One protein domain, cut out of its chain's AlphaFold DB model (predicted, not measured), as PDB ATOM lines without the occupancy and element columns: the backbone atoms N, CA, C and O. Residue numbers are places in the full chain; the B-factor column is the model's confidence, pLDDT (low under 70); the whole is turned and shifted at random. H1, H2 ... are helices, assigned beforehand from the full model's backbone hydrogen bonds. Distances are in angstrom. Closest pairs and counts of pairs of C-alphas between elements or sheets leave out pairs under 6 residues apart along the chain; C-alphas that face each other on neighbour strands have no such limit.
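This is residues 527 to 551 and 584 to 623 of the 694 residues of the protein "Helicase ATP-binding domain-containing protein" of Fusarium sp. AF-8 (UniProt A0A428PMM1). Two helices, H1 and the shorter H2, stand side by side and run opposite ways as a pair; the short helix H3 is set nearly square to H1 near one side of that pair, and the small helix H4 is near both H3 and the first residue of H2. The leading stretch, residues 527 to 533, has no named element and runs from a far end of the domain to H1. The printed part has 65 residues, with four named helices in the order H1, H2, H3, H4 and no named strand; its class is all helix. It is compact, with a radius of gyration of the C-alphas of 11.5 A, and spans 35 by 25 by 20 A.

The printed part begins at Val 527, with its C-alpha at (193.933, 224.966, 301.981). H1 holds residues 534 to 551, from C-alpha 534 at (194.677, 242.082, 315.882), and is 25.1 A from first to last C-alpha. H2 holds residues 584 to 595, from C-alpha 584 at (214.780, 230.525, 316.642), and is 16.0 A long. H3, residues 602 to 609, is 10.5 A long. H4, residues 618 to 621, is 5.9 A long and ends at C-alpha 621 at (214.188, 230.447, 324.344).

H1 and H2 touch, with the C-alphas of Tyr 540 and Leu 589 closest at 6.1 A. They run opposite ways at a shallow tilt of 13 degrees. H1 and H3 are close but not clearly touching, with the C-alphas of Phe 542 and Trp 608 closest at 6.9 A. Their lines are about perpendicular, at 82 degrees. H2 and H3 are apart. H4 is close to H3 but not clearly touching it, with the C-alphas of Arg 603 and Met 620 closest at 6.0 A. H4 is also close to H2 but not clearly touching it, with the C-alphas of Ser 584 and Trp 618 closest at 6.8 A. H1 and H4 are apart. In H2 and H3 every O i to N i+4 pair is within hydrogen-bond range, in H1 13 of 14 are, and H4 is too short for such a pair.

The two C-alphas farthest apart are those of Val 527 and Ala 615, at 36.1 A. Residues 552 to 583 are not printed; they make the link across the cut from H1 to H2, and C-alphas 551 and 584 are 12.6 A apart. The links from H2 to H3 and from H3 to H4 are short, with 6 and 8 residues. The mean pLDDT of the printed part is 77.3, and residues 613 to 623 are under 70.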
ATOM      1  N   VAL A 527     193.165 223.906 301.315       84.75
ATOM      2  CA  VAL A 527     193.933 224.966 301.981       84.75
ATOM      3  C   VAL A 527     192.977 226.096 302.361       84.75
ATOM      4  O   VAL A 527     192.372 226.716 301.490       84.75
ATOM      5  N   LYS A 528     192.827 226.358 303.664       80.62
ATOM      6  CA  LYS A 528     192.042 227.485 304.190       80.62
ATOM      7  C   LYS A 528     192.981 228.530 304.776       80.62
ATOM      8  O   LYS A 528     193.699 228.248 305.734       80.62
ATOM      9  N   MET A 529     192.954 229.727 304.203       84.06
ATOM     10  CA  MET A 529     193.694 230.871 304.731       84.06
ATOM     11  C   MET A 529     192.984 231.398 305.981       84.06
ATOM     12  O   MET A 529     191.759 231.513 305.996       84.06
ATOM     13  N   VAL A 530     193.750 231.674 307.036       84.81
ATOM     14  CA  VAL A 530     193.245 232.203 308.309       84.81
ATOM     15  C   VAL A 530     193.949 233.520 308.587       84.81
ATOM     16  O   VAL A 530     195.177 233.577 308.560       84.81
ATOM     17  N   GLU A 531     193.169 234.558 308.859       83.62
ATOM     18  CA  GLU A 531     193.687 235.861 309.270       83.62
ATOM     19  C   GLU A 531     194.044 235.840 310.761       83.62
ATOM     20  O   GLU A 531     193.357 235.211 311.569       83.62
ATOM     21  N   LEU A 532     195.148 236.494 311.124       83.06
ATOM     22  CA  LEU A 532     195.561 236.626 312.520       83.06
ATOM     23  C   LEU A 532     194.650 237.620 313.250       83.06
ATOM     24  O   LEU A 532     194.168 238.583 312.659       83.06
ATOM     25  N   SER A 533     194.441 237.401 314.551       83.62
ATOM     26  CA  SER A 533     193.761 238.379 315.404       83.62
ATOM     27  C   SER A 533     194.587 239.668 315.484       83.62
ATOM     28  O   SER A 533     195.802 239.635 315.291       83.62
ATOM     29  N   ALA A 534     193.962 240.805 315.798       82.25
ATOM     30  CA  ALA A 534     194.677 242.082 315.882       82.25
ATOM     31  C   ALA A 534     195.859 242.037 316.875       82.25
ATOM     32  O   ALA A 534     196.929 242.568 316.583       82.25
ATOM     33  N   SER A 535     195.694 241.344 318.007       80.75
ATOM     34  CA  SER A 535     196.759 241.139 318.996       80.75
ATOM     35  C   SER A 535     197.872 240.223 318.480       80.75
ATOM     36  O   SER A 535     199.050 240.546 318.628       80.75
ATOM     37  N   ASP A 536     197.523 239.105 317.831       83.56
ATOM     38  CA  ASP A 536     198.513 238.170 317.280       83.56
ATOM     39  C   ASP A 536     199.270 238.783 316.093       83.56
ATOM     40  O   ASP A 536     200.452 238.500 315.905       83.56
ATOM     41  N   ALA A 537     198.611 239.626 315.296       86.19
ATOM     42  CA  ALA A 537     199.202 240.315 314.153       86.19
ATOM     43  C   ALA A 537     200.231 241.370 314.585       86.19
ATOM     44  O   ALA A 537     201.301 241.460 313.978       86.19
ATOM     45  N   ASP A 538     199.947 242.134 315.642       85.88
ATOM     46  CA  ASP A 538     200.902 243.089 316.217       85.88
ATOM     47  C   ASP A 538     202.123 242.369 316.811       85.88
ATOM     48  O   ASP A 538     203.271 242.709 316.508       85.88
ATOM     49  N   LEU A 539     201.881 241.302 317.576       84.62
ATOM     50  CA  LEU A 539     202.927 240.442 318.125       84.62
ATOM     51  C   LEU A 539     203.788 239.817 317.014       84.62
ATOM     52  O   LEU A 539     205.018 239.846 317.078       84.62
ATOM     53  N   TYR A 540     203.158 239.290 315.962       87.56
ATOM     54  CA  TYR A 540     203.845 238.727 314.801       87.56
ATOM     55  C   TYR A 540     204.707 239.777 314.094       87.56
ATOM     56  O   TYR A 540     205.878 239.519 313.812       87.56
ATOM     57  N   SER A 541     204.161 240.973 313.862       87.56
ATOM     58  CA  SER A 541     204.858 242.076 313.188       87.56
ATOM     59  C   SER A 541     206.099 242.523 313.966       87.56
ATOM     60  O   SER A 541     207.161 242.717 313.371       87.56
ATOM     61  N   PHE A 542     206.010 242.592 315.300       85.81
ATOM     62  CA  PHE A 542     207.136 242.937 316.173       85.81
ATOM     63  C   PHE A 542     208.329 241.975 316.012       85.81
ATOM     64  O   PHE A 542     209.467 242.407 315.790       85.81
ATOM     65  N   PHE A 543     208.088 240.661 316.058       84.25
ATOM     66  CA  PHE A 543     209.152 239.665 315.862       84.25
ATOM     67  C   PHE A 543     209.591 239.549 314.396       84.25
ATOM     68  O   PHE A 543     210.762 239.257 314.117       84.25
ATOM     69  N   GLN A 544     208.690 239.802 313.445       86.00
ATOM     70  CA  GLN A 544     208.989 239.779 312.014       86.00
ATOM     71  C   GLN A 544     209.980 240.881 311.643       86.00
ATOM     72  O   GLN A 544     210.933 240.622 310.908       86.00
ATOM     73  N   GLU A 545     209.803 242.088 312.178       82.81
ATOM     74  CA  GLU A 545     210.678 243.220 311.888       82.81
ATOM     75  C   GLU A 545     212.123 242.943 312.334       82.81
ATOM     76  O   GLU A 545     213.072 243.127 311.568       82.81
ATOM     77  N   ARG A 546     212.295 242.390 313.541       76.88
ATOM     78  CA  ARG A 546     213.592 241.936 314.067       76.88
ATOM     79  C   ARG A 546     214.209 240.849 313.185       76.88
ATOM     80  O   ARG A 546     215.379 240.948 312.813       76.88
ATOM     81  N   SER A 547     213.413 239.845 312.815       79.69
ATOM     82  CA  SER A 547     213.836 238.743 311.936       79.69
ATOM     83  C   SER A 547     214.316 239.263 310.580       79.69
ATOM     84  O   SER A 547     215.339 238.819 310.064       79.69
ATOM     85  N   PHE A 548     213.618 240.256 310.030       81.00
ATOM     86  CA  PHE A 548     213.959 240.896 308.766       81.00
ATOM     87  C   PHE A 548     215.227 241.749 308.857       81.00
ATOM     88  O   PHE A 548     216.064 241.692 307.956       81.00
ATOM     89  N   ARG A 549     215.412 242.504 309.950       77.06
ATOM     90  CA  ARG A 549     216.633 243.296 310.189       77.06
ATOM     91  C   ARG A 549     217.879 242.411 310.303       77.06
ATOM     92  O   ARG A 549     218.920 242.780 309.757       77.06
ATOM     93  N   ILE A 550     217.756 241.249 310.950       74.06
ATOM     94  CA  ILE A 550     218.827 240.244 311.052       74.06
ATOM     95  C   ILE A 550     219.077 239.589 309.686       74.06
ATOM     96  O   ILE A 550     220.222 239.520 309.247       74.06
ATOM     97  N   ALA A 551     218.022 239.201 308.962       73.44
ATOM     98  CA  ALA A 551     218.140 238.610 307.625       73.44
ATOM     99  C   ALA A 551     218.788 239.553 306.593       73.44
ATOM    100  O   ALA A 551     219.514 239.098 305.714       73.44
ATOM    101  N   SER A 584     215.525 230.335 315.393       75.12
ATOM    102  CA  SER A 584     214.780 230.525 316.642       75.12
ATOM    103  C   SER A 584     213.716 231.612 316.509       75.12
ATOM    104  O   SER A 584     212.601 231.447 316.994       75.12
ATOM    105  N   LEU A 585     214.011 232.692 315.782       78.12
ATOM    106  CA  LEU A 585     213.018 233.728 315.482       78.12
ATOM    107  C   LEU A 585     211.928 233.213 314.536       78.12
ATOM    108  O   LEU A 585     210.746 233.458 314.764       78.12
ATOM    109  N   ILE A 586     212.300 232.416 313.532       84.38
ATOM    110  CA  ILE A 586     211.341 231.715 312.667       84.38
ATOM    111  C   ILE A 586     210.455 230.781 313.502       84.38
ATOM    112  O   ILE A 586     209.249 230.691 313.263       84.38
ATOM    113  N   LEU A 587     211.019 230.101 314.504       83.44
ATOM    114  CA  LEU A 587     210.238 229.281 315.424       83.44
ATOM    115  C   LEU A 587     209.255 230.125 316.247       83.44
ATOM    116  O   LEU A 587     208.101 229.718 316.369       83.44
ATOM    117  N   PHE A 588     209.645 231.307 316.734       82.25
ATOM    118  CA  PHE A 588     208.717 232.223 317.411       82.25
ATOM    119  C   PHE A 588     207.570 232.672 316.510       82.25
ATOM    120  O   PHE A 588     206.417 232.576 316.920       82.25
ATOM    121  N   LEU A 589     207.851 233.063 315.264       86.56
ATOM    122  CA  LEU A 589     206.810 233.409 314.290       86.56
ATOM    123  C   LEU A 589     205.824 232.247 314.089       86.56
ATOM    124  O   LEU A 589     204.611 232.446 314.086       86.56
ATOM    125  N   ARG A 590     206.326 231.006 314.010       86.69
ATOM    126  CA  ARG A 590     205.477 229.804 313.926       86.69
ATOM    127  C   ARG A 590     204.656 229.571 315.196       86.69
ATOM    128  O   ARG A 590     203.507 229.145 315.092       86.69
ATOM    129  N   LEU A 591     205.229 229.810 316.376       83.44
ATOM    130  CA  LEU A 591     204.531 229.675 317.657       83.44
ATOM    131  C   LEU A 591     203.413 230.710 317.794       83.44
ATOM    132  O   LEU A 591     202.313 230.325 318.185       83.44
ATOM    133  N   ILE A 592     203.649 231.961 317.390       84.69
ATOM    134  CA  ILE A 592     202.640 233.031 317.372       84.69
ATOM    135  C   ILE A 592     201.474 232.637 316.462       84.69
ATOM    136  O   ILE A 592     200.328 232.633 316.902       84.69
ATOM    137  N   CYS A 593     201.756 232.170 315.240       84.94
ATOM    138  CA  CYS A 593     200.709 231.695 314.328       84.94
ATOM    139  C   CYS A 593     199.891 230.516 314.886       84.94
ATOM    140  O   CYS A 593     198.752 230.305 314.471       84.94
ATOM    141  N   ASN A 594     200.464 229.706 315.780       82.56
ATOM    142  CA  ASN A 594     199.782 228.550 316.358       82.56
ATOM    143  C   ASN A 594     199.017 228.890 317.646       82.56
ATOM    144  O   ASN A 594     197.888 228.434 317.815       82.56
ATOM    145  N   TYR A 595     199.611 229.673 318.544       79.75
ATOM    146  CA  TYR A 595     199.161 229.822 319.932       79.75
ATOM    147  C   TYR A 595     199.082 231.272 320.426       79.75
ATOM    148  O   TYR A 595     198.678 231.479 321.573       79.75
ATOM    149  N   GLY A 596     199.456 232.250 319.600       79.94
ATOM    150  CA  GLY A 596     199.540 233.651 320.003       79.94
ATOM    151  C   GLY A 596     200.536 233.851 321.145       79.94
ATOM    152  O   GLY A 596     201.626 233.276 321.152       79.94
ATOM    153  N   GLU A 597     200.132 234.615 322.158       78.06
ATOM    154  CA  GLU A 597     200.944 234.947 323.339       78.06
ATOM    155  C   GLU A 597     201.168 233.785 324.333       78.06
ATOM    156  O   GLU A 597     202.059 233.841 325.181       78.06
ATOM    157  N   ARG A 598     200.387 232.698 324.258       72.19
ATOM    158  CA  ARG A 598     200.284 231.715 325.357       72.19
ATOM    159  C   ARG A 598     201.540 230.880 325.612       72.19
ATOM    160  O   ARG A 598     201.816 230.533 326.759       72.19
ATOM    161  N   ILE A 599     202.266 230.509 324.559       75.31
ATOM    162  CA  ILE A 599     203.432 229.603 324.647       75.31
ATOM    163  C   ILE A 599     204.753 230.383 324.566       75.31
ATOM    164  O   ILE A 599     205.833 229.809 324.692       75.31
ATOM    165  N   LEU A 600     204.687 231.707 324.404       75.06
ATOM    166  CA  LEU A 600     205.889 232.524 324.369       75.06
ATOM    167  C   LEU A 600     206.548 232.617 325.761       75.06
ATOM    168  O   LEU A 600     205.847 232.713 326.773       75.06
ATOM    169  N   PRO A 601     207.895 232.597 325.828       76.06
ATOM    170  CA  PRO A 601     208.641 232.877 327.049       76.06
ATOM    171  C   PRO A 601     208.309 234.262 327.615       76.06
ATOM    172  O   PRO A 601     208.049 235.199 326.862       76.06
ATOM    173  N   ILE A 602     208.390 234.415 328.939       72.38
ATOM    174  CA  ILE A 602     208.033 235.661 329.644       72.38
ATOM    175  C   ILE A 602     208.845 236.849 329.112       72.38
ATOM    176  O   ILE A 602     208.269 237.863 328.741       72.38
ATOM    177  N   ARG A 603     210.159 236.676 328.930       71.25
ATOM    178  CA  ARG A 603     211.037 237.713 328.364       71.25
ATOM    179  C   ARG A 603     210.663 238.139 326.945       71.25
ATOM    180  O   ARG A 603     210.892 239.282 326.566       71.25
ATOM    181  N   ALA A 604     210.095 237.233 326.149       74.06
ATOM    182  CA  ALA A 604     209.635 237.560 324.803       74.06
ATOM    183  C   ALA A 604     208.375 238.445 324.852       74.06
ATOM    184  O   ALA A 604     208.247 239.376 324.059       74.06
ATOM    185  N   LEU A 605     207.480 238.193 325.815       76.00
ATOM    186  CA  LEU A 605     206.313 239.040 326.072       76.00
ATOM    187  C   LEU A 605     206.722 240.398 326.654       76.00
ATOM    188  O   LEU A 605     206.229 241.421 326.192       76.00
ATOM    189  N   GLU A 606     207.671 240.423 327.592       76.50
ATOM    190  CA  GLU A 606     208.238 241.661 328.144       76.50
ATOM    191  C   GLU A 606     208.894 242.512 327.050       76.50
ATOM    192  O   GLU A 606     208.673 243.719 326.990       76.50
ATOM    193  N   ALA A 607     209.653 241.900 326.135       78.94
ATOM    194  CA  ALA A 607     210.262 242.605 325.007       78.94
ATOM    195  C   ALA A 607     209.211 243.216 324.066       78.94
ATOM    196  O   ALA A 607     209.383 244.341 323.599       78.94
ATOM    197  N   TRP A 608     208.106 242.507 323.814       80.69
ATOM    198  CA  TRP A 608     206.989 243.031 323.026       80.69
ATOM    199  C   TRP A 608     206.271 244.186 323.740       80.69
ATOM    200  O   TRP A 608     206.055 245.236 323.136       80.69
ATOM    201  N   GLN A 609     205.979 244.042 325.034       79.75
ATOM    202  CA  GLN A 609     205.305 245.066 325.839       79.75
ATOM    203  C   GLN A 609     206.144 246.335 326.007       79.75
ATOM    204  O   GLN A 609     205.629 247.443 325.891       79.75
ATOM    205  N   THR A 610     207.450 246.178 326.223       79.81
ATOM    206  CA  THR A 610     208.406 247.293 326.308       79.81
ATOM    207  C   THR A 610     208.807 247.837 324.934       79.81
ATOM    208  O   THR A 610     209.583 248.787 324.859       79.81
ATOM    209  N   ARG A 611     208.309 247.233 323.841       79.62
ATOM    210  CA  ARG A 611     208.700 247.496 322.443       79.62
ATOM    211  C   ARG A 611     210.219 247.485 322.226       79.62
ATOM    212  O   ARG A 611     210.722 248.052 321.255       79.62
ATOM    213  N   ASN A 612     210.960 246.790 323.089       76.12
ATOM    214  CA  ASN A 612     212.407 246.697 323.018       76.12
ATOM    215  C   ASN A 612     212.817 245.591 322.039       76.12
ATOM    216  O   ASN A 612     212.990 244.423 322.389       76.12
ATOM    217  N   SER A 613     212.981 245.982 320.777       65.75
ATOM    218  CA  SER A 613     213.403 245.082 319.704       65.75
ATOM    219  C   SER A 613     214.841 244.564 319.886       65.75
ATOM    220  O   SER A 613     215.170 243.486 319.393       65.75
ATOM    221  N   GLU A 614     215.702 245.293 320.601       64.31
ATOM    222  CA  GLU A 614     217.111 244.927 320.813       64.31
ATOM    223  C   GLU A 614     217.286 243.866 321.899       64.31
ATOM    224  O   GLU A 614     218.168 243.016 321.783       64.31
ATOM    225  N   ALA A 615     216.386 243.840 322.889       61.06
ATOM    226  CA  ALA A 615     216.348 242.806 323.919       61.06
ATOM    227  C   ALA A 615     216.075 241.402 323.349       61.06
ATOM    228  O   ALA A 615     216.417 240.409 323.986       61.06
ATOM    229  N   VAL A 616     215.485 241.297 322.150       64.12
ATOM    230  CA  VAL A 616     215.140 240.015 321.520       64.12
ATOM    231  C   VAL A 616     216.409 239.250 321.123       64.12
ATOM    232  O   VAL A 616     217.064 239.590 320.128       64.12
ATOM    233  N   ASN A 617     216.730 238.197 321.883       63.50
ATOM    234  CA  ASN A 617     217.911 237.348 321.706       63.50
ATOM    235  C   ASN A 617     217.593 235.840 321.850       63.50
ATOM    236  O   ASN A 617     216.510 235.436 322.273       63.50
ATOM    237  N   TRP A 618     218.557 234.986 321.482       60.69
ATOM    238  CA  TRP A 618     218.434 233.521 321.562       60.69
ATOM    239  C   TRP A 618     218.219 233.005 322.995       60.69
ATOM    240  O   TRP A 618     217.485 232.034 323.190       60.69
ATOM    241  N   SER A 619     218.798 233.663 324.006       59.59
ATOM    242  CA  SER A 619     218.697 233.212 325.401       59.59
ATOM    243  C   SER A 619     217.271 233.297 325.962       59.59
ATOM    244  O   SER A 619     216.955 232.596 326.923       59.59
ATOM    245  N   MET A 620     216.362 234.037 325.311       62.69
ATOM    246  CA  MET A 620     214.928 234.027 325.632       62.69
ATOM    247  C   MET A 620     214.258 232.658 325.446       62.69
ATOM    248  O   MET A 620     213.285 232.376 326.138       62.69
ATOM    249  N   MET A 621     214.754 231.791 324.553       55.19
ATOM    250  CA  MET A 621     214.188 230.447 324.344       55.19
ATOM    251  C   MET A 621     214.590 229.425 325.413       55.19
ATOM    252  O   MET A 621     213.943 228.386 325.530       55.19
ATOM    253  N   GLN A 622     215.655 229.687 326.175       55.12
ATOM    254  CA  GLN A 622     216.184 228.730 327.151       55.12
ATOM    255  C   GLN A 622     215.400 228.728 328.474       55.12
ATOM    256  O   GLN A 622     215.518 227.789 329.256       55.12
ATOM    257  N   GLN A 623     214.567 229.744 328.722       54.59
ATOM    258  CA  GLN A 623     213.758 229.839 329.935       54.59
ATOM    259  C   GLN A 623     212.341 229.307 329.690       54.59
ATOM    260  O   GLN A 623     211.535 229.919 328.988       54.59
TER     261      GLN A 623